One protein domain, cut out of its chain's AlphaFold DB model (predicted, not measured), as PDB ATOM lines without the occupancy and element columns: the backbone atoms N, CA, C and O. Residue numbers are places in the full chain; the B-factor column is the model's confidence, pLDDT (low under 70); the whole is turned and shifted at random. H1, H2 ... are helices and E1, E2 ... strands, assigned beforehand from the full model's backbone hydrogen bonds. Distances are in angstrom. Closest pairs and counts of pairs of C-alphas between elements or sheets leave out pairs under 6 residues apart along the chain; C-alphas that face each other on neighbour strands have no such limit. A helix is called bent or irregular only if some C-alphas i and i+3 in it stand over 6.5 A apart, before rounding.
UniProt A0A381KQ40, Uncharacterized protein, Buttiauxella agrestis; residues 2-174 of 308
ATOM      1  N   SER A   2      52.786 136.793 149.088       65.38
ATOM      2  CA  SER A   2      54.004 137.057 149.886       65.38
ATOM      3  C   SER A   2      54.530 138.503 149.835       65.38
ATOM      4  O   SER A   2      55.051 139.006 150.828       65.38
ATOM      5  N   LYS A   3      54.344 139.209 148.710       77.81
ATOM      6  CA  LYS A   3      54.813 140.596 148.524       77.81
ATOM      7  C   LYS A   3      54.169 141.599 149.490       77.81
ATOM      8  O   LYS A   3      54.865 142.477 149.987       77.81
ATOM      9  N   LEU A   4      52.873 141.454 149.797       82.81
ATOM     10  CA  LEU A   4      52.182 142.343 150.742       82.81
ATOM     11  C   LEU A   4      52.757 142.193 152.151       82.81
ATOM     12  O   LEU A   4      53.122 143.183 152.776       82.81
ATOM     13  N   ILE A   5      52.897 140.948 152.609       87.19
ATOM     14  CA  ILE A   5      53.460 140.641 153.925       87.19
ATOM     15  C   ILE A   5      54.910 141.124 154.009       87.19
ATOM     16  O   ILE A   5      55.254 141.854 154.935       87.19
ATOM     17  N   SER A   6      55.736 140.787 153.014       87.88
ATOM     18  CA  SER A   6      57.139 141.211 152.960       87.88
ATOM     19  C   SER A   6      57.276 142.736 153.012       87.88
ATOM     20  O   SER A   6      58.051 143.253 153.811       87.88
ATOM     21  N   ASN A   7      56.476 143.474 152.236       86.88
ATOM     22  CA  ASN A   7      56.540 144.936 152.201       86.88
ATOM     23  C   ASN A   7      56.051 145.588 153.497       86.88
ATOM     24  O   ASN A   7      56.632 146.583 153.930       86.88
ATOM     25  N   ILE A   8      55.039 145.027 154.160       88.75
ATOM     26  CA  ILE A   8      54.606 145.518 155.474       88.75
ATOM     27  C   ILE A   8      55.703 145.273 156.522       88.75
ATOM     28  O   ILE A   8      56.031 146.190 157.274       88.75
ATOM     29  N   ILE A   9      56.333 144.090 156.543       90.12
ATOM     30  CA  ILE A   9      57.452 143.795 157.459       90.12
ATOM     31  C   ILE A   9      58.634 144.740 157.188       90.12
ATOM     32  O   ILE A   9      59.127 145.385 158.115       90.12
ATOM     33  N   LYS A  10      59.041 144.904 155.922       89.12
ATOM     34  CA  LYS A  10      60.093 145.851 155.514       89.12
ATOM     35  C   LYS A  10      59.758 147.291 155.906       89.12
ATOM     36  O   LYS A  10      60.634 148.017 156.367       89.12
ATOM     37  N   SER A  11      58.490 147.691 155.803       89.75
ATOM     38  CA  SER A  11      58.028 149.014 156.245       89.75
ATOM     39  C   SER A  11      58.226 149.216 157.745       89.75
ATOM     40  O   SER A  11      58.668 150.286 158.158       89.75
ATOM     41  N   PHE A  12      57.953 148.196 158.567       91.50
ATOM     42  CA  PHE A  12      58.230 148.252 160.005       91.50
ATOM     43  C   PHE A  12      59.723 148.338 160.310       91.50
ATOM     44  O   PHE A  12      60.108 149.129 161.169       91.50
ATOM     45  N   LEU A  13      60.563 147.572 159.614       89.56
ATOM     46  CA  LEU A  13      62.017 147.643 159.779       89.56
ATOM     47  C   LEU A  13      62.544 149.043 159.428       89.56
ATOM     48  O   LEU A  13      63.182 149.688 160.262       89.56
ATOM     49  N   GLY A  14      62.164 149.573 158.260       85.88
ATOM     50  CA  GLY A  14      62.539 150.917 157.816       85.88
ATOM     51  C   GLY A  14      62.023 152.027 158.736       85.88
ATOM     52  O   GLY A  14      62.767 152.946 159.079       85.88
ATOM     53  N   ALA A  15      60.781 151.932 159.224       86.56
ATOM     54  CA  ALA A  15      60.206 152.910 160.153       86.56
ATOM     55  C   ALA A  15      60.972 152.993 161.490       86.56
ATOM     56  O   ALA A  15      61.076 154.084 162.073       86.56
ATOM     57  N   ASN A  16      61.528 151.865 161.943       85.56
ATOM     58  CA  ASN A  16      62.346 151.755 163.152       85.56
ATOM     59  C   ASN A  16      63.848 151.964 162.897       85.56
ATOM     60  O   ASN A  16      64.622 151.937 163.845       85.56
ATOM     61  N   GLY A  17      64.267 152.205 161.650       83.94
ATOM     62  CA  GLY A  17      65.683 152.376 161.307       83.94
ATOM     63  C   GLY A  17      66.511 151.098 161.478       83.94
ATOM     64  O   GLY A  17      67.721 151.182 161.656       83.94
ATOM     65  N   MET A  18      65.874 149.926 161.448       85.62
ATOM     66  CA  MET A  18      66.561 148.645 161.578       85.62
ATOM     67  C   MET A  18      67.051 148.173 160.212       85.62
ATOM     68  O   MET A  18      66.248 147.895 159.321       85.62
ATOM     69  N   ASN A  19      68.371 148.067 160.061       83.38
ATOM     70  CA  ASN A  19      69.007 147.574 158.843       83.38
ATOM     71  C   ASN A  19      69.115 146.039 158.867       83.38
ATOM     72  O   ASN A  19      70.188 145.478 159.110       83.38
ATOM     73  N   ILE A  20      67.963 145.393 158.694       90.50
ATOM     74  CA  ILE A  20      67.791 143.939 158.669       90.50
ATOM     75  C   ILE A  20      67.139 143.573 157.341       90.50
ATOM     76  O   ILE A  20      66.099 144.134 156.983       90.50
ATOM     77  N   GLU A  21      67.724 142.623 156.618       90.50
ATOM     78  CA  GLU A  21      67.136 142.117 155.381       90.50
ATOM     79  C   GLU A  21      66.273 140.885 155.667       90.50
ATOM     80  O   GLU A  21      66.668 139.998 156.416       90.50
ATOM     81  N   VAL A  22      65.072 140.834 155.083       91.06
ATOM     82  CA  VAL A  22      64.162 139.686 155.201       91.06
ATOM     83  C   VAL A  22      64.180 138.904 153.895       91.06
ATOM     84  O   VAL A  22      63.764 139.434 152.858       91.06
ATOM     85  N   VAL A  23      64.609 137.646 153.973       90.81
ATOM     86  CA  VAL A  23      64.785 136.729 152.840       90.81
ATOM     87  C   VAL A  23      64.027 135.419 153.068       90.81
ATOM     88  O   VAL A  23      63.597 135.117 154.182       90.81
ATOM     89  N   ASP A  24      63.823 134.657 151.991       90.88
ATOM     90  CA  ASP A  24      63.183 133.332 152.010       90.88
ATOM     91  C   ASP A  24      61.815 133.300 152.716       90.88
ATOM     92  O   ASP A  24      61.503 132.385 153.477       90.88
ATOM     93  N   LEU A  25      60.986 134.326 152.491       92.38
ATOM     94  CA  LEU A  25      59.666 134.413 153.113       92.38
ATOM     95  C   LEU A  25      58.703 133.384 152.508       92.38
ATOM     96  O   LEU A  25      58.345 133.466 151.331       92.38
ATOM     97  N   VAL A  26      58.224 132.475 153.354       92.69
ATOM     98  CA  VAL A  26      57.256 131.422 153.033       92.69
ATOM     99  C   VAL A  26      56.016 131.595 153.907       92.69
ATOM    100  O   VAL A  26      56.117 131.847 155.107       92.69
ATOM    101  N   THR A  27      54.838 131.477 153.298       91.38
ATOM    102  CA  THR A  27      53.539 131.528 153.980       91.38
ATOM    103  C   THR A  27      52.953 130.125 154.065       91.38
ATOM    104  O   THR A  27      53.114 129.331 153.139       91.38
ATOM    105  N   THR A  28      52.277 129.823 155.170       90.44
ATOM    106  CA  THR A  28      51.442 128.624 155.294       90.44
ATOM    107  C   THR A  28      49.986 129.055 155.270       90.44
ATOM    108  O   THR A  28      49.593 129.934 156.044       90.44
ATOM    109  N   ASP A  29      49.201 128.423 154.405       88.94
ATOM    110  CA  ASP A  29      47.802 128.770 154.180       88.94
ATOM    111  C   ASP A  29      46.882 127.756 154.879       88.94
ATOM    112  O   ASP A  29      47.193 126.569 154.995       88.94
ATOM    113  N   ASN A  30      45.739 128.236 155.355       85.38
ATOM    114  CA  ASN A  30      44.623 127.430 155.829       85.38
ATOM    115  C   ASN A  30      43.803 126.898 154.644       85.38
ATOM    116  O   ASN A  30      43.881 127.398 153.521       85.38
ATOM    117  N   SER A  31      42.939 125.917 154.911       81.69
ATOM    118  CA  SER A  31      42.022 125.344 153.914       81.69
ATOM    119  C   SER A  31      41.029 126.355 153.326       81.69
ATOM    120  O   SER A  31      40.531 126.151 152.222       81.69
ATOM    121  N   ASP A  32      40.754 127.453 154.033       77.62
ATOM    122  CA  ASP A  32      39.887 128.548 153.589       77.62
ATOM    123  C   ASP A  32      40.626 129.621 152.760       77.62
ATOM    124  O   ASP A  32      40.018 130.615 152.344       77.62
ATOM    125  N   GLY A  33      41.925 129.440 152.508       74.75
ATOM    126  CA  GLY A  33      42.774 130.373 151.767       74.75
ATOM    127  C   GLY A  33      43.260 131.583 152.572       74.75
ATOM    128  O   GLY A  33      43.805 132.514 151.980       74.75
ATOM    129  N   THR A  34      43.054 131.612 153.894       84.56
ATOM    130  CA  THR A  34      43.688 132.596 154.788       84.56
ATOM    131  C   THR A  34      45.095 132.151 155.182       84.56
ATOM    132  O   THR A  34      45.393 130.962 155.191       84.56
ATOM    133  N   ILE A  35      45.980 133.084 155.532       88.88
ATOM    134  CA  ILE A  35      47.338 132.749 155.987       88.88
ATOM    135  C   ILE A  35      47.325 132.474 157.493       88.88
ATOM    136  O   ILE A  35      46.801 133.283 158.265       88.88
ATOM    137  N   SER A  36      47.947 131.365 157.903       88.31
ATOM    138  CA  SER A  36      48.060 130.930 159.303       88.31
ATOM    139  C   SER A  36      49.434 131.156 159.911       88.31
ATOM    140  O   SER A  36      49.540 131.365 161.116       88.31
ATOM    141  N   SER A  37      50.504 131.131 159.118       89.88
ATOM    142  CA  SER A  37      51.853 131.407 159.620       89.88
ATOM    143  C   SER A  37      52.783 131.905 158.523       89.88
ATOM    144  O   SER A  37      52.540 131.710 157.330       89.88
ATOM    145  N   VAL A  38      53.864 132.558 158.943       92.25
ATOM    146  CA  VAL A  38      54.940 133.019 158.064       92.25
ATOM    147  C   VAL A  38      56.269 132.582 158.659       92.25
ATOM    148  O   VAL A  38      56.533 132.815 159.840       92.25
ATOM    149  N   SER A  39      57.114 131.976 157.833       92.12
ATOM    150  CA  SER A  39      58.510 131.691 158.151       92.12
ATOM    151  C   SER A  39      59.426 132.467 157.218       92.12
ATOM    152  O   SER A  39      59.139 132.572 156.027       92.12
ATOM    153  N   PHE A  40      60.515 133.013 157.742       93.00
ATOM    154  CA  PHE A  40      61.480 133.781 156.963       93.00
ATOM    155  C   PHE A  40      62.842 133.786 157.653       93.00
ATOM    156  O   PHE A  40      62.960 133.472 158.835       93.00
ATOM    157  N   ASN A  41      63.865 134.192 156.915       93.00
ATOM    158  CA  ASN A  41      65.200 134.430 157.435       93.00
ATOM    159  C   ASN A  41      65.435 135.939 157.555       93.00
ATOM    160  O   ASN A  41      65.085 136.698 156.651       93.00
ATOM    161  N   ALA A  42      66.017 136.374 158.668       93.19
ATOM    162  CA  ALA A  42      66.498 137.734 158.846       93.19
ATOM    163  C   ALA A  42      68.026 137.744 158.765       93.19
ATOM    164  O   ALA A  42      68.683 137.071 159.559       93.19
ATOM    165  N   ASP A  43      68.583 138.519 157.842       94.19
ATOM    166  CA  ASP A  43      70.022 138.717 157.712       94.19
ATOM    167  C   ASP A  43      70.420 139.988 158.473       94.19
ATOM    168  O   ASP A  43      70.016 141.109 158.142       94.19
ATOM    169  N   LEU A  44      71.178 139.797 159.556       93.12
ATOM    170  CA  LEU A  44      71.629 140.855 160.451       93.12
ATOM    171  C   LEU A  44      73.022 141.324 160.039       93.12
ATOM    172  O   LEU A  44      73.998 140.578 160.147       93.12
ATOM    173  N   SER A  45      73.122 142.587 159.628       91.12
ATOM    174  CA  SER A  45      74.409 143.217 159.325       91.12
ATOM    175  C   SER A  45      75.302 143.334 160.567       91.12
ATOM    176  O   SER A  45      74.823 143.524 161.689       91.12
ATOM    177  N   PHE A  46      76.626 143.317 160.386       89.25
ATOM    178  CA  PHE A  46      77.557 143.527 161.507       89.25
ATOM    179  C   PHE A  46      77.467 144.916 162.136       89.25
ATOM    180  O   PHE A  46      77.769 145.070 163.317       89.25
ATOM    181  N   ALA A  47      77.028 145.925 161.378       88.19
ATOM    182  CA  ALA A  47      76.741 147.246 161.929       88.19
ATOM    183  C   ALA A  47      75.609 147.170 162.965       88.19
ATOM    184  O   ALA A  47      75.741 147.707 164.064       88.19
ATOM    185  N   PHE A  48      74.537 146.436 162.646       89.81
ATOM    186  CA  PHE A  48      73.436 146.190 163.572       89.81
ATOM    187  C   PHE A  48      73.883 145.354 164.782       89.81
ATOM    188  O   PHE A  48      73.589 145.722 165.916       89.81
ATOM    189  N   LEU A  49      74.653 144.278 164.567       89.00
ATOM    190  CA  LEU A  49      75.186 143.450 165.659       89.00
ATOM    191  C   LEU A  49      76.066 144.257 166.624       89.00
ATOM    192  O   LEU A  49      75.927 144.110 167.834       89.00
ATOM    193  N   SER A  50      76.934 145.133 166.111       87.44
ATOM    194  CA  SER A  50      77.771 146.011 166.938       87.44
ATOM    195  C   SER A  50      76.942 147.011 167.746       87.44
ATOM    196  O   SER A  50      77.221 147.220 168.922       87.44
ATOM    197  N   GLN A  51      75.897 147.599 167.151       88.00
ATOM    198  CA  GLN A  51      74.984 148.495 167.867       88.00
ATOM    199  C   GLN A  51      74.257 147.761 169.003       88.00
ATOM    200  O   GLN A  51      74.175 148.270 170.119       88.00
ATOM    201  N   GLN A  52      73.761 146.553 168.731       87.69
ATOM    202  CA  GLN A  52      73.092 145.720 169.730       87.69
ATOM    203  C   GLN A  52      74.052 145.204 170.807       87.69
ATOM    204  O   GLN A  52      73.634 145.031 171.946       87.69
ATOM    205  N   ALA A  53      75.332 144.996 170.486       85.19
ATOM    206  CA  ALA A  53      76.346 144.646 171.478       85.19
ATOM    207  C   ALA A  53      76.498 145.749 172.532       85.19
ATOM    208  O   ALA A  53      76.501 145.447 173.718       85.19
ATOM    209  N   VAL A  54      76.552 147.017 172.112       82.50
ATOM    210  CA  VAL A  54      76.610 148.170 173.031       82.50
ATOM    211  C   VAL A  54      75.351 148.238 173.903       82.50
ATOM    212  O   VAL A  54      75.434 148.427 175.114       82.50
ATOM    213  N   GLU A  55      74.167 148.048 173.319       82.94
ATOM    214  CA  GLU A  55      72.905 148.050 174.074       82.94
ATOM    215  C   GLU A  55      72.833 146.904 175.097       82.94
ATOM    216  O   GLU A  55      72.493 147.128 176.260       82.94
ATOM    217  N   TYR A  56      73.230 145.698 174.687       83.12
ATOM    218  CA  TYR A  56      73.331 144.528 175.554       83.12
ATOM    219  C   TYR A  56      74.289 144.779 176.723       83.12
ATOM    220  O   TYR A  56      73.946 144.532 177.877       83.12
ATOM    221  N   CYS A  57      75.474 145.325 176.456       77.12
ATOM    222  CA  CYS A  57      76.438 145.623 177.506       77.12
ATOM    223  C   CYS A  57      75.891 146.629 178.519       77.12
ATOM    224  O   CYS A  57      75.967 146.364 179.713       77.12
ATOM    225  N   ASN A  58      75.260 147.715 178.065       75.06
ATOM    226  CA  ASN A  58      74.653 148.707 178.957       75.06
ATOM    227  C   ASN A  58      73.537 148.127 179.846       75.06
ATOM    228  O   ASN A  58      73.327 148.609 180.957       75.06
ATOM    229  N   GLN A  59      72.807 147.114 179.370       73.31
ATOM    230  CA  GLN A  59      71.724 146.477 180.128       73.31
ATOM    231  C   GLN A  59      72.214 145.396 181.104       73.31
ATOM    232  O   GLN A  59      71.577 145.188 182.137       73.31
ATOM    233  N   TYR A  60      73.323 144.712 180.798       67.12
ATOM    234  CA  TYR A  60      73.771 143.521 181.535       67.12
ATOM    235  C   TYR A  60      75.163 143.641 182.180       67.12
ATOM    236  O   TYR A  60      75.599 142.698 182.840       67.12
ATOM    237  N   SER A  61      75.862 144.778 182.067       60.62
ATOM    238  CA  SER A  61      77.104 145.031 182.812       60.62
ATOM    239  C   SER A  61      76.795 145.375 184.274       60.62
ATOM    240  O   SER A  61      76.691 146.542 184.651       60.62
ATOM    241  N   THR A  62      76.602 144.363 185.116       52.22
ATOM    242  CA  THR A  62      76.245 144.550 186.536       52.22
ATOM    243  C   THR A  62      77.384 144.273 187.519       52.22
ATOM    244  O   THR A  62      77.174 144.409 188.722       52.22
ATOM    245  N   LEU A  63      78.598 143.937 187.062       48.06
ATOM    246  CA  LEU A  63      79.703 143.568 187.956       48.06
ATOM    247  C   LEU A  63      80.917 144.515 187.834       48.06
ATOM    248  O   LEU A  63      81.497 144.624 186.756       48.06
ATOM    249  N   PRO A  64      81.350 145.169 188.933       43.88
ATOM    250  CA  PRO A  64      82.423 146.174 188.924       43.88
ATOM    251  C   PRO A  64      83.852 145.621 188.741       43.88
ATOM    252  O   PRO A  64      84.796 146.405 188.745       43.88
ATOM    253  N   PHE A  65      84.035 144.302 188.595       44.72
ATOM    254  CA  PHE A  65      85.359 143.656 188.567       44.72
ATOM    255  C   PHE A  65      85.588 142.694 187.389       44.72
ATOM    256  O   PHE A  65      86.589 141.980 187.374       44.72
ATOM    257  N   GLU A  66      84.705 142.674 186.391       53.84
ATOM    258  CA  GLU A  66      84.919 141.912 185.154       53.84
ATOM    259  C   GLU A  66      85.302 142.853 184.006       53.84
ATOM    260  O   GLU A  66      84.924 144.027 184.007       53.84
ATOM    261  N   MET A  67      86.077 142.352 183.032       56.12
ATOM    262  CA  MET A  67      86.326 143.078 181.778       56.12
ATOM    263  C   MET A  67      84.984 143.578 181.225       56.12
ATOM    264  O   MET A  67      84.036 142.784 181.192       56.12
ATOM    265  N   PRO A  68      84.881 144.838 180.766       64.12
ATOM    266  CA  PRO A  68      83.656 145.327 180.157       64.12
ATOM    267  C   PRO A  68      83.206 144.353 179.068       64.12
ATOM    268  O   PRO A  68      83.986 143.984 178.192       64.12
ATOM    269  N   VAL A  69      81.943 143.929 179.107       64.12
ATOM    270  CA  VAL A  69      81.384 142.976 178.132       64.12
ATOM    271  C   VAL A  69      81.574 143.493 176.690       64.12
ATOM    272  O   VAL A  69      81.750 142.707 175.757       64.12
ATOM    273  N   GLU A  70      81.669 144.817 176.508       65.75
ATOM    274  CA  GLU A  70      82.020 145.485 175.245       65.75
ATOM    275  C   GLU A  70      83.418 145.112 174.726       65.75
ATOM    276  O   GLU A  70      83.573 144.870 173.528       65.75
ATOM    277  N   GLU A  71      84.416 144.983 175.607       69.62
ATOM    278  CA  GLU A  71      85.793 144.589 175.270       69.62
ATOM    279  C   GLU A  71      85.900 143.112 174.850       69.62
ATOM    280  O   GLU A  71      86.897 142.698 174.258       69.62
ATOM    281  N   ILE A  72      84.857 142.313 175.090       72.62
ATOM    282  CA  ILE A  72      84.776 140.912 174.663       72.62
ATOM    283  C   ILE A  72      83.923 140.783 173.395       72.62
ATOM    284  O   ILE A  72      84.344 140.141 172.425       72.62
ATOM    285  N   LEU A  73      82.740 141.408 173.378       80.62
ATOM    286  CA  LEU A  73      81.759 141.261 172.304       80.62
ATOM    287  C   LEU A  73      82.143 142.028 171.040       80.62
ATOM    288  O   LEU A  73      82.107 141.444 169.957       80.62
ATOM    289  N   LEU A  74      82.559 143.297 171.136       83.44
ATOM    290  CA  LEU A  74      82.898 144.085 169.944       83.44
ATOM    291  C   LEU A  74      84.084 143.481 169.179       83.44
ATOM    292  O   LEU A  74      83.992 143.352 167.956       83.44
ATOM    293  N   PRO A  75      85.176 143.019 169.825       84.06
ATOM    294  CA  PRO A  75      86.234 142.306 169.115       84.06
ATOM    295  C   PRO A  75      85.788 140.970 168.516       84.06
ATOM    296  O   PRO A  75      86.388 140.532 167.536       84.06
ATOM    297  N   ALA A  76      84.782 140.299 169.083       82.44
ATOM    298  CA  ALA A  76      84.222 139.076 168.506       82.44
ATOM    299  C   ALA A  76      83.353 139.377 167.269       82.44
ATOM    300  O   ALA A  76      83.546 138.743 166.231       82.44
ATOM    301  N   VAL A  77      82.489 140.398 167.322       85.50
ATOM    302  CA  VAL A  77      81.700 140.870 166.165       85.50
ATOM    303  C   VAL A  77      82.618 141.374 165.049       85.50
ATOM    304  O   VAL A  77      82.463 140.986 163.895       85.50
ATOM    305  N   ASN A  78      83.640 142.168 165.383       84.50
ATOM    306  CA  ASN A  78      84.626 142.653 164.415       84.50
ATOM    307  C   ASN A  78      85.454 141.523 163.796       84.50
ATOM    308  O   ASN A  78      85.853 141.620 162.635       84.50
ATOM    309  N   ARG A  79      85.730 140.456 164.557       83.06
ATOM    310  CA  ARG A  79      86.380 139.254 164.025       83.06
ATOM    311  C   ARG A  79      85.496 138.560 162.997       83.06
ATOM    312  O   ARG A  79      86.009 138.258 161.929       83.06
ATOM    313  N   LEU A  80      84.203 138.380 163.277       83.75
ATOM    314  CA  LEU A  80      83.252 137.837 162.299       83.75
ATOM    315  C   LEU A  80      83.155 138.709 161.043       83.75
ATOM    316  O   LEU A  80      83.250 138.189 159.939       83.75
ATOM    317  N   ALA A  81      83.044 140.028 161.207       85.88
ATOM    318  CA  ALA A  81      82.922 140.973 160.095       85.88
ATOM    319  C   ALA A  81      84.143 140.987 159.159       85.88
ATOM    320  O   ALA A  81      84.039 141.351 157.992       85.88
ATOM    321  N   LYS A  82      85.322 140.620 159.675       84.31
ATOM    322  CA  LYS A  82      86.572 140.522 158.905       84.31
ATOM    323  C   LYS A  82      86.886 139.090 158.464       84.31
ATOM    324  O   LYS A  82      87.896 138.881 157.788       84.31
ATOM    325  N   ALA A  83      86.071 138.115 158.863       80.44
ATOM    326  CA  ALA A  83      86.327 136.708 158.617       80.44
ATOM    327  C   ALA A  83      86.140 136.400 157.126       80.44
ATOM    328  O   ALA A  83      85.092 136.664 156.535       80.44
ATOM    329  N   ARG A  84      87.184 135.849 156.504       83.06
ATOM    330  CA  ARG A  84      87.181 135.468 155.092       83.06
ATOM    331  C   ARG A  84      88.076 134.263 154.857       83.06
ATOM    332  O   ARG A  84      89.138 134.163 155.465       83.06
ATOM    333  N   ASN A  85      87.684 133.406 153.924       81.12
ATOM    334  CA  ASN A  85      88.536 132.337 153.415       81.12
ATOM    335  C   ASN A  85      88.443 132.277 151.886       81.12
ATOM    336  O   ASN A  85      87.382 132.025 151.308       81.12
ATOM    337  N   GLY A  86      89.564 132.550 151.216       81.81
ATOM    338  CA  GLY A  86      89.611 132.678 149.762       81.81
ATOM    339  C   GLY A  86      88.655 133.765 149.256       81.81
ATOM    340  O   GLY A  86      88.874 134.950 149.503       81.81
ATOM    341  N   ARG A  87      87.607 133.353 148.529       79.31
ATOM    342  CA  ARG A  87      86.583 134.241 147.944       79.31
ATOM    343  C   ARG A  87      85.296 134.359 148.769       79.31
ATOM    344  O   ARG A  87      84.390 135.060 148.338       79.31
ATOM    345  N   VAL A  88      85.193 133.670 149.905       83.00
ATOM    346  CA  VAL A  88      83.994 133.697 150.754       83.00
ATOM    347  C   VAL A  88      84.229 134.648 151.925       83.00
ATOM    348  O   VAL A  88      85.183 134.456 152.686       83.00
ATOM    349  N   SER A  89      83.371 135.659 152.057       82.75
ATOM    350  CA  SER A  89      83.226 136.506 153.246       82.75
ATOM    351  C   SER A  89      81.925 136.179 153.963       82.75
ATOM    352  O   SER A  89      80.978 135.661 153.369       82.75
ATOM    353  N   LEU A  90      81.889 136.473 155.255       83.69
ATOM    354  CA  LEU A  90      80.637 136.558 155.986       83.69
ATOM    355  C   LEU A  90      80.183 138.018 155.936       83.69
ATOM    356  O   LEU A  90      80.946 138.885 156.352       83.69
ATOM    357  N   ASP A  91      78.970 138.272 155.446       84.69
ATOM    358  CA  ASP A  91      78.422 139.634 155.311       84.69
ATOM    359  C   ASP A  91      77.346 139.937 156.373       84.69
ATOM    360  O   ASP A  91      77.164 141.082 156.795       84.69
ATOM    361  N   ALA A  92      76.658 138.893 156.842       91.25
ATOM    362  CA  ALA A  92      75.603 138.962 157.842       91.25
ATOM    363  C   ALA A  92      75.491 137.645 158.621       91.25
ATOM    364  O   ALA A  92      75.942 136.592 158.163       91.25
ATOM    365  N   ILE A  93      74.846 137.702 159.787       91.75
ATOM    366  CA  ILE A  93      74.389 136.515 160.519       91.75
ATOM    367  C   ILE A  93      72.909 136.301 160.222       91.75
ATOM    368  O   ILE A  93      72.098 137.201 160.437       91.75
ATOM    369  N   ARG A  94      72.554 135.097 159.768       93.12
ATOM    370  CA  ARG A  94      71.174 134.726 159.451       93.12
ATOM    371  C   ARG A  94      70.449 134.182 160.677       93.12
ATOM    372  O   ARG A  94      70.942 133.267 161.335       93.12
ATOM    373  N   MET A  95      69.260 134.698 160.961       93.19
ATOM    374  CA  MET A  95      68.381 134.219 162.029       93.19
ATOM    375  C   MET A  95      67.043 133.752 161.436       93.19
ATOM    376  O   MET A  95      66.340 134.565 160.832       93.19
ATOM    377  N   PRO A  96      66.679 132.463 161.565       91.75
ATOM    378  CA  PRO A  96      65.398 131.956 161.090       91.75
ATOM    379  C   PRO A  96      64.275 132.314 162.069       91.75
ATOM    380  O   PRO A  96      64.405 132.107 163.270       91.75
ATOM    381  N   PHE A  97      63.148 132.796 161.553       90.50
ATOM    382  CA  PHE A  97      61.957 133.130 162.327       90.50
ATOM    383  C   PHE A  97      60.744 132.374 161.793       90.50
ATOM    384  O   PHE A  97      60.562 132.229 160.583       90.50
ATOM    385  N   LYS A  98      59.874 131.934 162.705       90.19
ATOM    386  CA  LYS A  98      58.540 131.422 162.389       90.19
ATOM    387  C   LYS A  98      57.529 132.071 163.322       90.19
ATOM    388  O   LYS A  98      57.651 131.959 164.537       90.19
ATOM    389  N   CYS A  99      56.539 132.738 162.742       88.81
ATOM    390  CA  CYS A  99      55.493 133.436 163.475       88.81
ATOM    391  C   CYS A  99      54.131 132.884 163.049       88.81
ATOM    392  O   CYS A  99      53.784 132.924 161.864       88.81
ATOM    393  N   ASN A 100      53.361 132.388 164.014       86.69
ATOM    394  CA  ASN A 100      52.007 131.893 163.794       86.69
ATOM    395  C   ASN A 100      50.987 133.008 164.063       86.69
ATOM    396  O   ASN A 100      51.173 133.852 164.939       86.69
ATOM    397  N   PHE A 101      49.911 133.032 163.287       83.00
ATOM    398  CA  PHE A 101      48.838 134.003 163.432       83.00
ATOM    399  C   PHE A 101      48.015 133.708 164.687       83.00
ATOM    400  O   PHE A 101      47.535 132.593 164.868       83.00
ATOM    401  N   GLY A 102      47.825 134.717 165.539       71.62
ATOM    402  CA  GLY A 102      47.011 134.594 166.753       71.62
ATOM    403  C   GLY A 102      47.712 133.922 167.937       71.62
ATOM    404  O   GLY A 102      47.138 133.884 169.022       71.62
ATOM    405  N   GLU A 103      48.952 133.459 167.773       72.50
ATOM    406  CA  GLU A 103      49.772 133.003 168.893       72.50
ATOM    407  C   GLU A 103      50.561 134.175 169.481       72.50
ATOM    408  O   GLU A 103      51.222 134.942 168.774       72.50
ATOM    409  N   SER A 104      50.501 134.319 170.805       61.28
ATOM    410  CA  SER A 104      51.439 135.173 171.528       61.28
ATOM    411  C   SER A 104      52.840 134.580 171.425       61.28
ATOM    412  O   SER A 104      52.994 133.361 171.484       61.28
ATOM    413  N   SER A 105      53.861 135.433 171.331       61.31
ATOM    414  CA  SER A 105      55.251 134.995 171.428       61.31
ATOM    415  C   SER A 105      55.450 134.222 172.736       61.31
ATOM    416  O   SER A 105      55.416 134.827 173.808       61.31
ATOM    417  N   GLY A 106      55.619 132.901 172.656       55.31
ATOM    418  CA  GLY A 106      56.093 132.110 173.788       55.31
ATOM    419  C   GLY A 106      57.501 132.547 174.189       55.31
ATOM    420  O   GLY A 106      58.203 133.187 173.395       55.31
ATOM    421  N   GLU A 107      57.920 132.205 175.411       53.88
ATOM    422  CA  GLU A 107      59.335 132.285 175.779       53.88
ATOM    423  C   GLU A 107      60.124 131.473 174.754       53.88
ATOM    424  O   GLU A 107      59.950 130.265 174.611       53.88
ATOM    425  N   THR A 108      60.912 132.174 173.948       59.25
ATOM    426  CA  THR A 108      61.766 131.547 172.949       59.25
ATOM    427  C   THR A 108      63.114 131.286 173.593       59.25
ATOM    428  O   THR A 108      63.713 132.185 174.191       59.25
ATOM    429  N   ASP A 109      63.561 130.040 173.465       63.91
ATOM    430  CA  ASP A 109      64.855 129.578 173.946       63.91
ATOM    431  C   ASP A 109      66.027 130.344 173.315       63.91
ATOM    432  O   ASP A 109      65.897 131.093 172.339       63.91
ATOM    433  N   SER A 110      67.203 130.149 173.913       75.06
ATOM    434  CA  SER A 110      68.485 130.642 173.413       75.06
ATOM    435  C   SER A 110      68.690 130.314 171.932       75.06
ATOM    436  O   SER A 110      68.424 129.195 171.502       75.06
ATOM    437  N   PHE A 111      69.243 131.261 171.176       85.75
ATOM    438  CA  PHE A 111      69.600 131.066 169.775       85.75
ATOM    439  C   PHE A 111      71.105 130.863 169.630       85.75
ATOM    440  O   PHE A 111      71.901 131.751 169.969       85.75
ATOM    441  N   SER A 112      71.494 129.725 169.052       84.62
ATOM    442  CA  SER A 112      72.861 129.477 168.616       84.62
ATOM    443  C   SER A 112      73.006 129.753 167.116       84.62
ATOM    444  O   SER A 112      72.270 129.234 166.278       84.62
ATOM    445  N   MET A 113      74.019 130.549 166.751       84.25
ATOM    446  CA  MET A 113      74.343 130.805 165.340       84.25
ATOM    447  C   MET A 113      74.641 129.517 164.567       84.25
ATOM    448  O   MET A 113      74.430 129.496 163.359       84.25
ATOM    449  N   LEU A 114      75.121 128.466 165.239       84.69
ATOM    450  CA  LEU A 114      75.456 127.182 164.622       84.69
ATOM    451  C   LEU A 114      74.233 126.277 164.409       84.69
ATOM    452  O   LEU A 114      74.339 125.292 163.675       84.69
ATOM    453  N   ASP A 115      73.081 126.613 164.992       84.12
ATOM    454  CA  ASP A 115      71.827 125.881 164.768       84.12
ATOM    455  C   ASP A 115      71.256 126.200 163.382       84.12
ATOM    456  O   ASP A 115      70.563 125.385 162.775       84.12
ATOM    457  N   CYS A 116      71.598 127.374 162.843       86.31
ATOM    458  CA  CYS A 116      71.290 127.760 161.476       86.31
ATOM    459  C   CYS A 116      72.264 127.071 160.497       86.31
ATOM    460  O   CYS A 116      73.467 127.360 160.538       86.31
ATOM    461  N   PRO A 117      71.784 126.217 159.566       86.94
ATOM    462  CA  PRO A 117      72.650 125.521 158.611       86.94
ATOM    463  C   PRO A 117      73.500 126.472 157.762       86.94
ATOM    464  O   PRO A 117      74.696 126.242 157.612       86.94
ATOM    465  N   TYR A 118      72.902 127.576 157.298       88.00
ATOM    466  CA  TYR A 118      73.576 128.605 156.500       88.00
ATOM    467  C   TYR A 118      74.796 129.186 157.226       88.00
ATOM    468  O   TYR A 118      75.915 129.147 156.716       88.00
ATOM    469  N   ASN A 119      74.600 129.663 158.460       89.50
ATOM    470  CA  ASN A 119      75.689 130.215 159.262       89.50
ATOM    471  C   ASN A 119      76.749 129.152 159.554       89.50
ATOM    472  O   ASN A 119      77.940 129.416 159.417       89.50
ATOM    473  N   ARG A 120      76.332 127.943 159.953       87.31
ATOM    474  CA  ARG A 120      77.244 126.854 160.316       87.31
ATOM    475  C   ARG A 120      78.162 126.472 159.162       87.31
ATOM    476  O   ARG A 120      79.357 126.288 159.374       87.31
ATOM    477  N   GLU A 121      77.623 126.333 157.956       84.12
ATOM    478  CA  GLU A 121      78.402 125.970 156.771       84.12
ATOM    479  C   GLU A 121      79.429 127.046 156.419       84.12
ATOM    480  O   GLU A 121      80.607 126.728 156.239       84.12
ATOM    481  N   ILE A 122      79.014 128.316 156.408       84.69
ATOM    482  CA  ILE A 122      79.897 129.440 156.079       84.69
ATOM    483  C   ILE A 122      80.975 129.623 157.151       84.69
ATOM    484  O   ILE A 122      82.154 129.739 156.821       84.69
ATOM    485  N   LEU A 123      80.607 129.586 158.433       86.38
ATOM    486  CA  LEU A 123      81.559 129.709 159.539       86.38
ATOM    487  C   LEU A 123      82.566 128.556 159.532       86.38
ATOM    488  O   LEU A 123      83.769 128.793 159.615       86.38
ATOM    489  N   ASN A 124      82.110 127.313 159.356       82.75
ATOM    490  CA  ASN A 124      83.014 126.169 159.250       82.75
ATOM    491  C   ASN A 124      83.955 126.303 158.050       82.75
ATOM    492  O   ASN A 124      85.132 125.977 158.161       82.75
ATOM    493  N   TYR A 125      83.467 126.783 156.906       83.00
ATOM    494  CA  TYR A 125      84.316 127.015 155.744       83.00
ATOM    495  C   TYR A 125      85.375 128.094 156.011       83.00
ATOM    496  O   TYR A 125      86.541 127.905 155.664       83.00
ATOM    497  N   ILE A 126      84.996 129.199 156.658       81.38
ATOM    498  CA  ILE A 126      85.902 130.314 156.945       81.38
ATOM    499  C   ILE A 126      86.982 129.930 157.967       81.38
ATOM    500  O   ILE A 126      88.149 130.261 157.772       81.38
ATOM    501  N   TYR A 127      86.621 129.196 159.023       77.38
ATOM    502  CA  TYR A 127      87.534 128.876 160.127       77.38
ATOM    503  C   TYR A 127      88.313 127.557 159.957       77.38
ATOM    504  O   TYR A 127      89.272 127.322 160.683       77.38
ATOM    505  N   ARG A 128      87.989 126.711 158.965       71.56
ATOM    506  CA  ARG A 128      88.756 125.478 158.655       71.56
ATOM    507  C   ARG A 128      90.216 125.723 158.251       71.56
ATOM    508  O   ARG A 128      91.023 124.806 158.355       71.56
ATOM    509  N   SER A 129      90.546 126.913 157.753       59.16
ATOM    510  CA  SER A 129      91.891 127.280 157.280       59.16
ATOM    511  C   SER A 129      92.776 127.944 158.338       59.16
ATOM    512  O   SER A 129      93.962 128.137 158.083       59.16
ATOM    513  N   ASP A 130      92.224 128.308 159.497       53.97
ATOM    514  CA  ASP A 130      92.908 129.145 160.481       53.97
ATOM    515  C   ASP A 130      93.373 128.281 161.663       53.97
ATOM    516  O   ASP A 130      92.598 127.918 162.551       53.97
ATOM    517  N   VAL A 131      94.652 127.893 161.656       46.62
ATOM    518  CA  VAL A 131      95.291 127.116 162.732       46.62
ATOM    519  C   VAL A 131      95.438 128.021 163.963       46.62
ATOM    520  O   VAL A 131      96.500 128.579 164.216       46.62
ATOM    521  N   GLY A 132      94.347 128.228 164.702       50.91
ATOM    522  CA  GLY A 132      94.357 129.036 165.925       50.91
ATOM    523  C   GLY A 132      93.023 129.652 166.350       50.91
ATOM    524  O   GLY A 132      92.914 130.072 167.503       50.91
ATOM    525  N   THR A 133      91.999 129.676 165.489       57.41
ATOM    526  CA  THR A 133      90.701 130.292 165.818       57.41
ATOM    527  C   THR A 133      89.546 129.360 165.463       57.41
ATOM    528  O   THR A 133      89.148 129.257 164.310       57.41
ATOM    529  N   ASP A 134      88.995 128.669 166.466       66.75
ATOM    530  CA  ASP A 134      87.842 127.786 166.280       66.75
ATOM    531  C   ASP A 134      86.553 128.619 166.157       66.75
ATOM    532  O   ASP A 134      86.276 129.483 166.999       66.75
ATOM    533  N   ALA A 135      85.740 128.336 165.132       68.25
ATOM    534  CA  ALA A 135      84.386 128.874 164.975       68.25
ATOM    535  C   ALA A 135      83.570 128.718 166.268       68.25
ATOM    536  O   ALA A 135      82.776 129.592 166.621       68.25
ATOM    537  N   LYS A 136      83.827 127.637 167.012       74.38
ATOM    538  CA  LYS A 136      83.225 127.362 168.313       74.38
ATOM    539  C   LYS A 136      83.562 128.423 169.366       74.38
ATOM    540  O   LYS A 136      82.667 128.886 170.060       74.38
ATOM    541  N   GLY A 137      84.812 128.881 169.436       75.88
ATOM    542  CA  GLY A 137      85.237 129.885 170.418       75.88
ATOM    543  C   GLY A 137      84.674 131.284 170.144       75.88
ATOM    544  O   GLY A 137      84.425 132.052 171.074       75.88
ATOM    545  N   VAL A 138      84.447 131.635 168.874       77.12
ATOM    546  CA  VAL A 138      83.745 132.879 168.502       77.12
ATOM    547  C   VAL A 138      82.248 132.749 168.774       77.12
ATOM    548  O   VAL A 138      81.642 133.676 169.311       77.12
ATOM    549  N   HIS A 139      81.666 131.593 168.448       81.88
ATOM    550  CA  HIS A 139      80.276 131.279 168.741       81.88
ATOM    551  C   HIS A 139      79.971 131.405 170.238       81.88
ATOM    552  O   HIS A 139      79.106 132.200 170.590       81.88
ATOM    553  N   GLU A 140      80.728 130.730 171.107       82.12
ATOM    554  CA  GLU A 140      80.538 130.743 172.566       82.12
ATOM    555  C   GLU A 140      80.516 132.164 173.149       82.12
ATOM    556  O   GLU A 140      79.664 132.482 173.977       82.12
ATOM    557  N   LYS A 141      81.397 133.051 172.669       80.06
ATOM    558  CA  LYS A 141      81.448 134.455 173.113       80.06
ATOM    559  C   LYS A 141      80.228 135.265 172.694       80.06
ATOM    560  O   LYS A 141      79.864 136.213 173.378       80.06
ATOM    561  N   LEU A 142      79.623 134.924 171.561       85.44
ATOM    562  CA  LEU A 142      78.516 135.677 170.981       85.44
ATOM    563  C   LEU A 142      77.148 135.073 171.300       85.44
ATOM    564  O   LEU A 142      76.158 135.775 171.133       85.44
ATOM    565  N   THR A 143      77.069 133.837 171.804       85.44
ATOM    566  CA  THR A 143      75.800 133.144 172.092       85.44
ATOM    567  C   THR A 143      74.869 133.958 172.990       85.44
ATOM    568  O   THR A 143      73.665 134.011 172.731       85.44
ATOM    569  N   GLY A 144      75.406 134.632 174.014       83.88
ATOM    570  CA  GLY A 144      74.619 135.516 174.882       83.88
ATOM    571  C   GLY A 144      73.995 136.678 174.106       83.88
ATOM    572  O   GLY A 144      72.778 136.867 174.143       83.88
ATOM    573  N   LEU A 145      74.811 137.386 173.319       86.31
ATOM    574  CA  LEU A 145      74.373 138.493 172.471       86.31
ATOM    575  C   LEU A 145      73.364 138.037 171.408       86.31
ATOM    576  O   LEU A 145      72.320 138.657 171.235       86.31
ATOM    577  N   THR A 146      73.637 136.944 170.697       88.56
ATOM    578  CA  THR A 146      72.764 136.465 169.617       88.56
ATOM    579  C   THR A 146      71.439 135.952 170.158       88.56
ATOM    580  O   THR A 146      70.409 136.179 169.534       88.56
ATOM    581  N   SER A 147      71.441 135.337 171.343       87.81
ATOM    582  CA  SER A 147      70.216 134.940 172.045       87.81
ATOM    583  C   SER A 147      69.409 136.134 172.548       87.81
ATOM    584  O   SER A 147      68.181 136.080 172.560       87.81
ATOM    585  N   TYR A 148      70.073 137.203 172.992       87.00
ATOM    586  CA  TYR A 148      69.413 138.456 173.362       87.00
ATOM    587  C   TYR A 148      68.743 139.106 172.147       87.00
ATOM    588  O   TYR A 148      67.540 139.373 172.165       87.00
ATOM    589  N   ILE A 149      69.496 139.270 171.055       89.75
ATOM    590  CA  ILE A 149      68.994 139.849 169.806       89.75
ATOM    591  C   ILE A 149      67.836 139.017 169.255       89.75
ATOM    592  O   ILE A 149      66.805 139.576 168.886       89.75
ATOM    593  N   TYR A 150      67.977 137.689 169.231       90.25
ATOM    594  CA  TYR A 150      66.939 136.792 168.731       90.25
ATOM    595  C   TYR A 150      65.629 136.952 169.503       90.25
ATOM    596  O   TYR A 150      64.584 137.119 168.883       90.25
ATOM    597  N   ARG A 151      65.674 136.983 170.841       86.62
ATOM    598  CA  ARG A 151      64.479 137.167 171.681       86.62
ATOM    599  C   ARG A 151      63.789 138.507 171.423       86.62
ATOM    600  O   ARG A 151      62.574 138.545 171.220       86.62
ATOM    601  N   ASN A 152      64.560 139.591 171.349       87.00
ATOM    602  CA  ASN A 152      64.018 140.925 171.077       87.00
ATOM    603  C   ASN A 152      63.396 141.017 169.677       87.00
ATOM    604  O   ASN A 152      62.291 141.540 169.507       87.00
ATOM    605  N   LEU A 153      64.081 140.469 168.672       89.56
ATOM    606  CA  LEU A 153      63.580 140.436 167.303       89.56
ATOM    607  C   LEU A 153      62.384 139.499 167.147       89.56
ATOM    608  O   LEU A 153      61.469 139.837 166.406       89.56
ATOM    609  N   PHE A 154      62.335 138.370 167.855       88.94
ATOM    610  CA  PHE A 154      61.215 137.432 167.792       88.94
ATOM    611  C   PHE A 154      59.917 138.101 168.246       88.94
ATOM    612  O   PHE A 154      58.927 138.092 167.514       88.94
ATOM    613  N   ALA A 155      59.934 138.764 169.407       84.06
ATOM    614  CA  ALA A 155      58.777 139.505 169.904       84.06
ATOM    615  C   ALA A 155      58.351 140.619 168.931       84.06
ATOM    616  O   ALA A 155      57.164 140.768 168.615       84.06
ATOM    617  N   PHE A 156      59.325 141.369 168.400       89.06
ATOM    618  CA  PHE A 156      59.069 142.393 167.392       89.06
ATOM    619  C   PHE A 156      58.406 141.800 166.140       89.06
ATOM    620  O   PHE A 156      57.330 142.251 165.734       89.06
ATOM    621  N   PHE A 157      59.012 140.775 165.542       90.25
ATOM    622  CA  PHE A 157      58.554 140.166 164.302       90.25
ATOM    623  C   PHE A 157      57.204 139.479 164.458       90.25
ATOM    624  O   PHE A 157      56.347 139.712 163.614       90.25
ATOM    625  N   CYS A 158      56.955 138.734 165.536       88.44
ATOM    626  CA  CYS A 158      55.652 138.111 165.788       88.44
ATOM    627  C   CYS A 158      54.518 139.144 165.757       88.44
ATOM    628  O   CYS A 158      53.518 138.954 165.059       88.44
ATOM    629  N   SER A 159      54.700 140.288 166.424       88.19
ATOM    630  CA  SER A 159      53.735 141.395 166.386       88.19
ATOM    631  C   SER A 159      53.533 141.939 164.964       88.19
ATOM    632  O   SER A 159      52.396 142.138 164.525       88.19
ATOM    633  N   LYS A 160      54.621 142.166 164.214       90.06
ATOM    634  CA  LYS A 160      54.546 142.791 162.878       90.06
ATOM    635  C   LYS A 160      54.016 141.838 161.812       90.06
ATOM    636  O   LYS A 160      53.254 142.261 160.946       90.06
ATOM    637  N   VAL A 161      54.368 140.561 161.902       91.06
ATOM    638  CA  VAL A 161      53.840 139.491 161.056       91.06
ATOM    639  C   VAL A 161      52.350 139.315 161.312       91.06
ATOM    640  O   VAL A 161      51.583 139.311 160.358       91.06
ATOM    641  N   THR A 162      51.913 139.266 162.573       90.19
ATOM    642  CA  THR A 162      50.483 139.163 162.912       90.19
ATOM    643  C   THR A 162      49.686 140.325 162.323       90.19
ATOM    644  O   THR A 162      48.624 140.129 161.726       90.19
ATOM    645  N   PHE A 163      50.226 141.542 162.408       91.00
ATOM    646  CA  PHE A 163      49.637 142.701 161.750       91.00
ATOM    647  C   PHE A 163      49.576 142.524 160.222       91.00
ATOM    648  O   PHE A 163      48.525 142.735 159.619       91.00
ATOM    649  N   ALA A 164      50.673 142.099 159.590       91.19
ATOM    650  CA  ALA A 164      50.741 141.901 158.143       91.19
ATOM    651  C   ALA A 164      49.757 140.825 157.644       91.19
ATOM    652  O   ALA A 164      49.070 141.041 156.643       91.19
ATOM    653  N   ILE A 165      49.637 139.707 158.370       91.62
ATOM    654  CA  ILE A 165      48.653 138.652 158.104       91.62
ATOM    655  C   ILE A 165      47.229 139.204 158.262       91.62
ATOM    656  O   ILE A 165      46.402 138.969 157.388       91.62
ATOM    657  N   SER A 166      46.946 140.008 159.295       90.75
ATOM    658  CA  SER A 166      45.617 140.623 159.480       90.75
ATOM    659  C   SER A 166      45.207 141.479 158.279       90.75
ATOM    660  O   SER A 166      44.074 141.402 157.805       90.75
ATOM    661  N   VAL A 167      46.134 142.298 157.766       87.69
ATOM    662  CA  VAL A 167      45.898 143.131 156.576       87.69
ATOM    663  C   VAL A 167      45.642 142.250 155.358       87.69
ATOM    664  O   VAL A 167      44.719 142.523 154.589       87.69
ATOM    665  N   HIS A 168      46.445 141.199 155.183       86.81
ATOM    666  CA  HIS A 168      46.313 140.273 154.067       86.81
ATOM    667  C   HIS A 168      44.978 139.522 154.091       86.81
ATOM    668  O   HIS A 168      44.234 139.605 153.118       86.81
ATOM    669  N   ASN A 169      44.643 138.866 155.201       86.44
ATOM    670  CA  ASN A 169      43.413 138.086 155.333       86.44
ATOM    671  C   ASN A 169      42.181 138.974 155.103       86.44
ATOM    672  O   ASN A 169      41.342 138.638 154.274       86.44
ATOM    673  N   LYS A 170      42.146 140.188 155.680       83.25
ATOM    674  CA  LYS A 170      41.076 141.164 155.406       83.25
ATOM    675  C   LYS A 170      40.981 141.549 153.925       83.25
ATOM    676  O   LYS A 170      39.888 141.716 153.394       83.25
ATOM    677  N   THR A 171      42.124 141.694 153.254       76.94
ATOM    678  CA  THR A 171      42.174 142.003 151.818       76.94
ATOM    679  C   THR A 171      41.581 140.865 150.980       76.94
ATOM    680  O   THR A 171      40.845 141.125 150.027       76.94
ATOM    681  N   CYS A 172      41.884 139.615 151.339       76.69
ATOM    682  CA  CYS A 172      41.350 138.419 150.690       76.69
ATOM    683  C   CYS A 172      39.847 138.246 150.952       76.69
ATOM    684  O   CYS A 172      39.096 137.958 150.022       76.69
ATOM    685  N   ASP A 173      39.383 138.494 152.175       74.62
ATOM    686  CA  ASP A 173      37.958 138.427 152.519       74.62
ATOM    687  C   ASP A 173      37.145 139.494 151.775       74.62
ATOM    688  O   ASP A 173      36.127 139.185 151.152       74.62
ATOM    689  N   ASP A 174      37.643 140.735 151.726       67.38
ATOM    690  CA  ASP A 174      37.048 141.804 150.918       67.38
ATOM    691  C   ASP A 174      37.002 141.429 149.425       67.38
ATOM    692  O   ASP A 174      36.101 141.872 148.712       67.38
TER     693      ASP A 174
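What this domain is: This is residues 2 to 174 of the 308 residues of an uncharacterized protein of Buttiauxella agrestis (UniProt A0A381KQ40). A twisted sheet of three strands, E1, E2 and E3, has one long helix, H5, laid over one face, with the shorter H1 crossing H5 on that same face. Past one end of the sheet, the helical hairpin of H2 and H3 crosses the early part of H5; the link at its tip sticks out with residues 62 to 67, and H4 lies at this end too. The printed part has 173 residues, with five named helices and three named strands in the order H1 E1 E2 H2 H3 E3 H4 H5; the sheet's order is E1 - E2 - E3, antiparallel throughout, and the class is mixed, helices and strands. The whole is compact, with a radius of gyration of the C-alphas of 18.0 A, and spans 59 by 41 by 26 A.

How they stand to each other: Begin at E2, residues 35 to 45, the inner strand. It forms a hairpin with E1, residues 20 to 29, where N 23 and O 41 are 2.9 A apart, within hydrogen-bond range. On its other side is E3, residues 92 to 100, with N 40 and O 97 at 2.9 A. H5, residues 135 to 174, is over E2 and E3 at a height over the sheet of 4.7 A; its closest C-alphas to E3 are Cys 158 and Cys 99, 5.2 A apart. H1, residues 2 to 15, is on the same face at a height of 7.9 A; these two helices make two layers with the sheet, helices on one face of it. H5, the hub, touches H1 with its residues 157 to 168 alone, at a steep tilt of 60 degrees, opposite ways; the closest C-alphas are Ile 5 and Ala 164, 5.2 A apart. Next find H2, residues 46 to 60, and H3, residues 69 to 81, which touch as a helical hairpin at a shallow tilt of 14 degrees, with the C-alphas of Cys 57 and Val 69 closest at 5.6 A. H5 touches H3 about perpendicular, at 74 degrees, with its residues 138 to 145 alone; the C-alphas of Ala 76 and Val 138 are closest, 6.2 A apart. H2 touches H5 about perpendicular too, at 76 degrees, with its residues 52 to 56 alone; the C-alphas of Ala 53 and Leu 145 are closest, 6.5 A apart. H4, residues 117 to 127, only grazes the sheet and only just touches H5, with 3 pairs of C-alphas within 8 A, the closest Tyr 127 and Ala 135 at 5.8 A. H1, H2 and H4 have every O i to N i+4 pair within hydrogen-bond range, H3 has 8 of 9 and H5 33 of 36.

Where its parts are: Find C-alpha 35 at (47.338, 132.749, 155.987); from there E2 runs 29.2 A to residue 45. E1 covers 25.5 A from residue 20 to 29 and bends by 58 degrees at residue 24, and E3 covers 25.3 A from residue 92 to 100. H1 starts at C-alpha 2, (54.004, 137.057, 149.886), and runs 19.9 A to residue 15; H2 takes 20.4 A from residue 46 to 60, H3 18.2 A from 69 to 81, and H4 15.3 A from 117 to 127. H5 runs 51.0 A from residue 135 to C-alpha 174 at (37.048, 141.804, 150.918), with a kink of 56 degrees near residue 142; it is irregular, C-alphas 141 and 144 being 7.1 A apart.

The domain as a whole: The two C-alphas farthest apart, those of Phe 65 and Asp 174, are 61.3 A apart. The printed part has no cut, and its one long link is E3 to H4, residues 101 to 116. The mean pLDDT of the printed part is 81.5; look for values under 70 at residue 2, residues 60 to 71, 104 to 109 and 129 to 135, and residue 174.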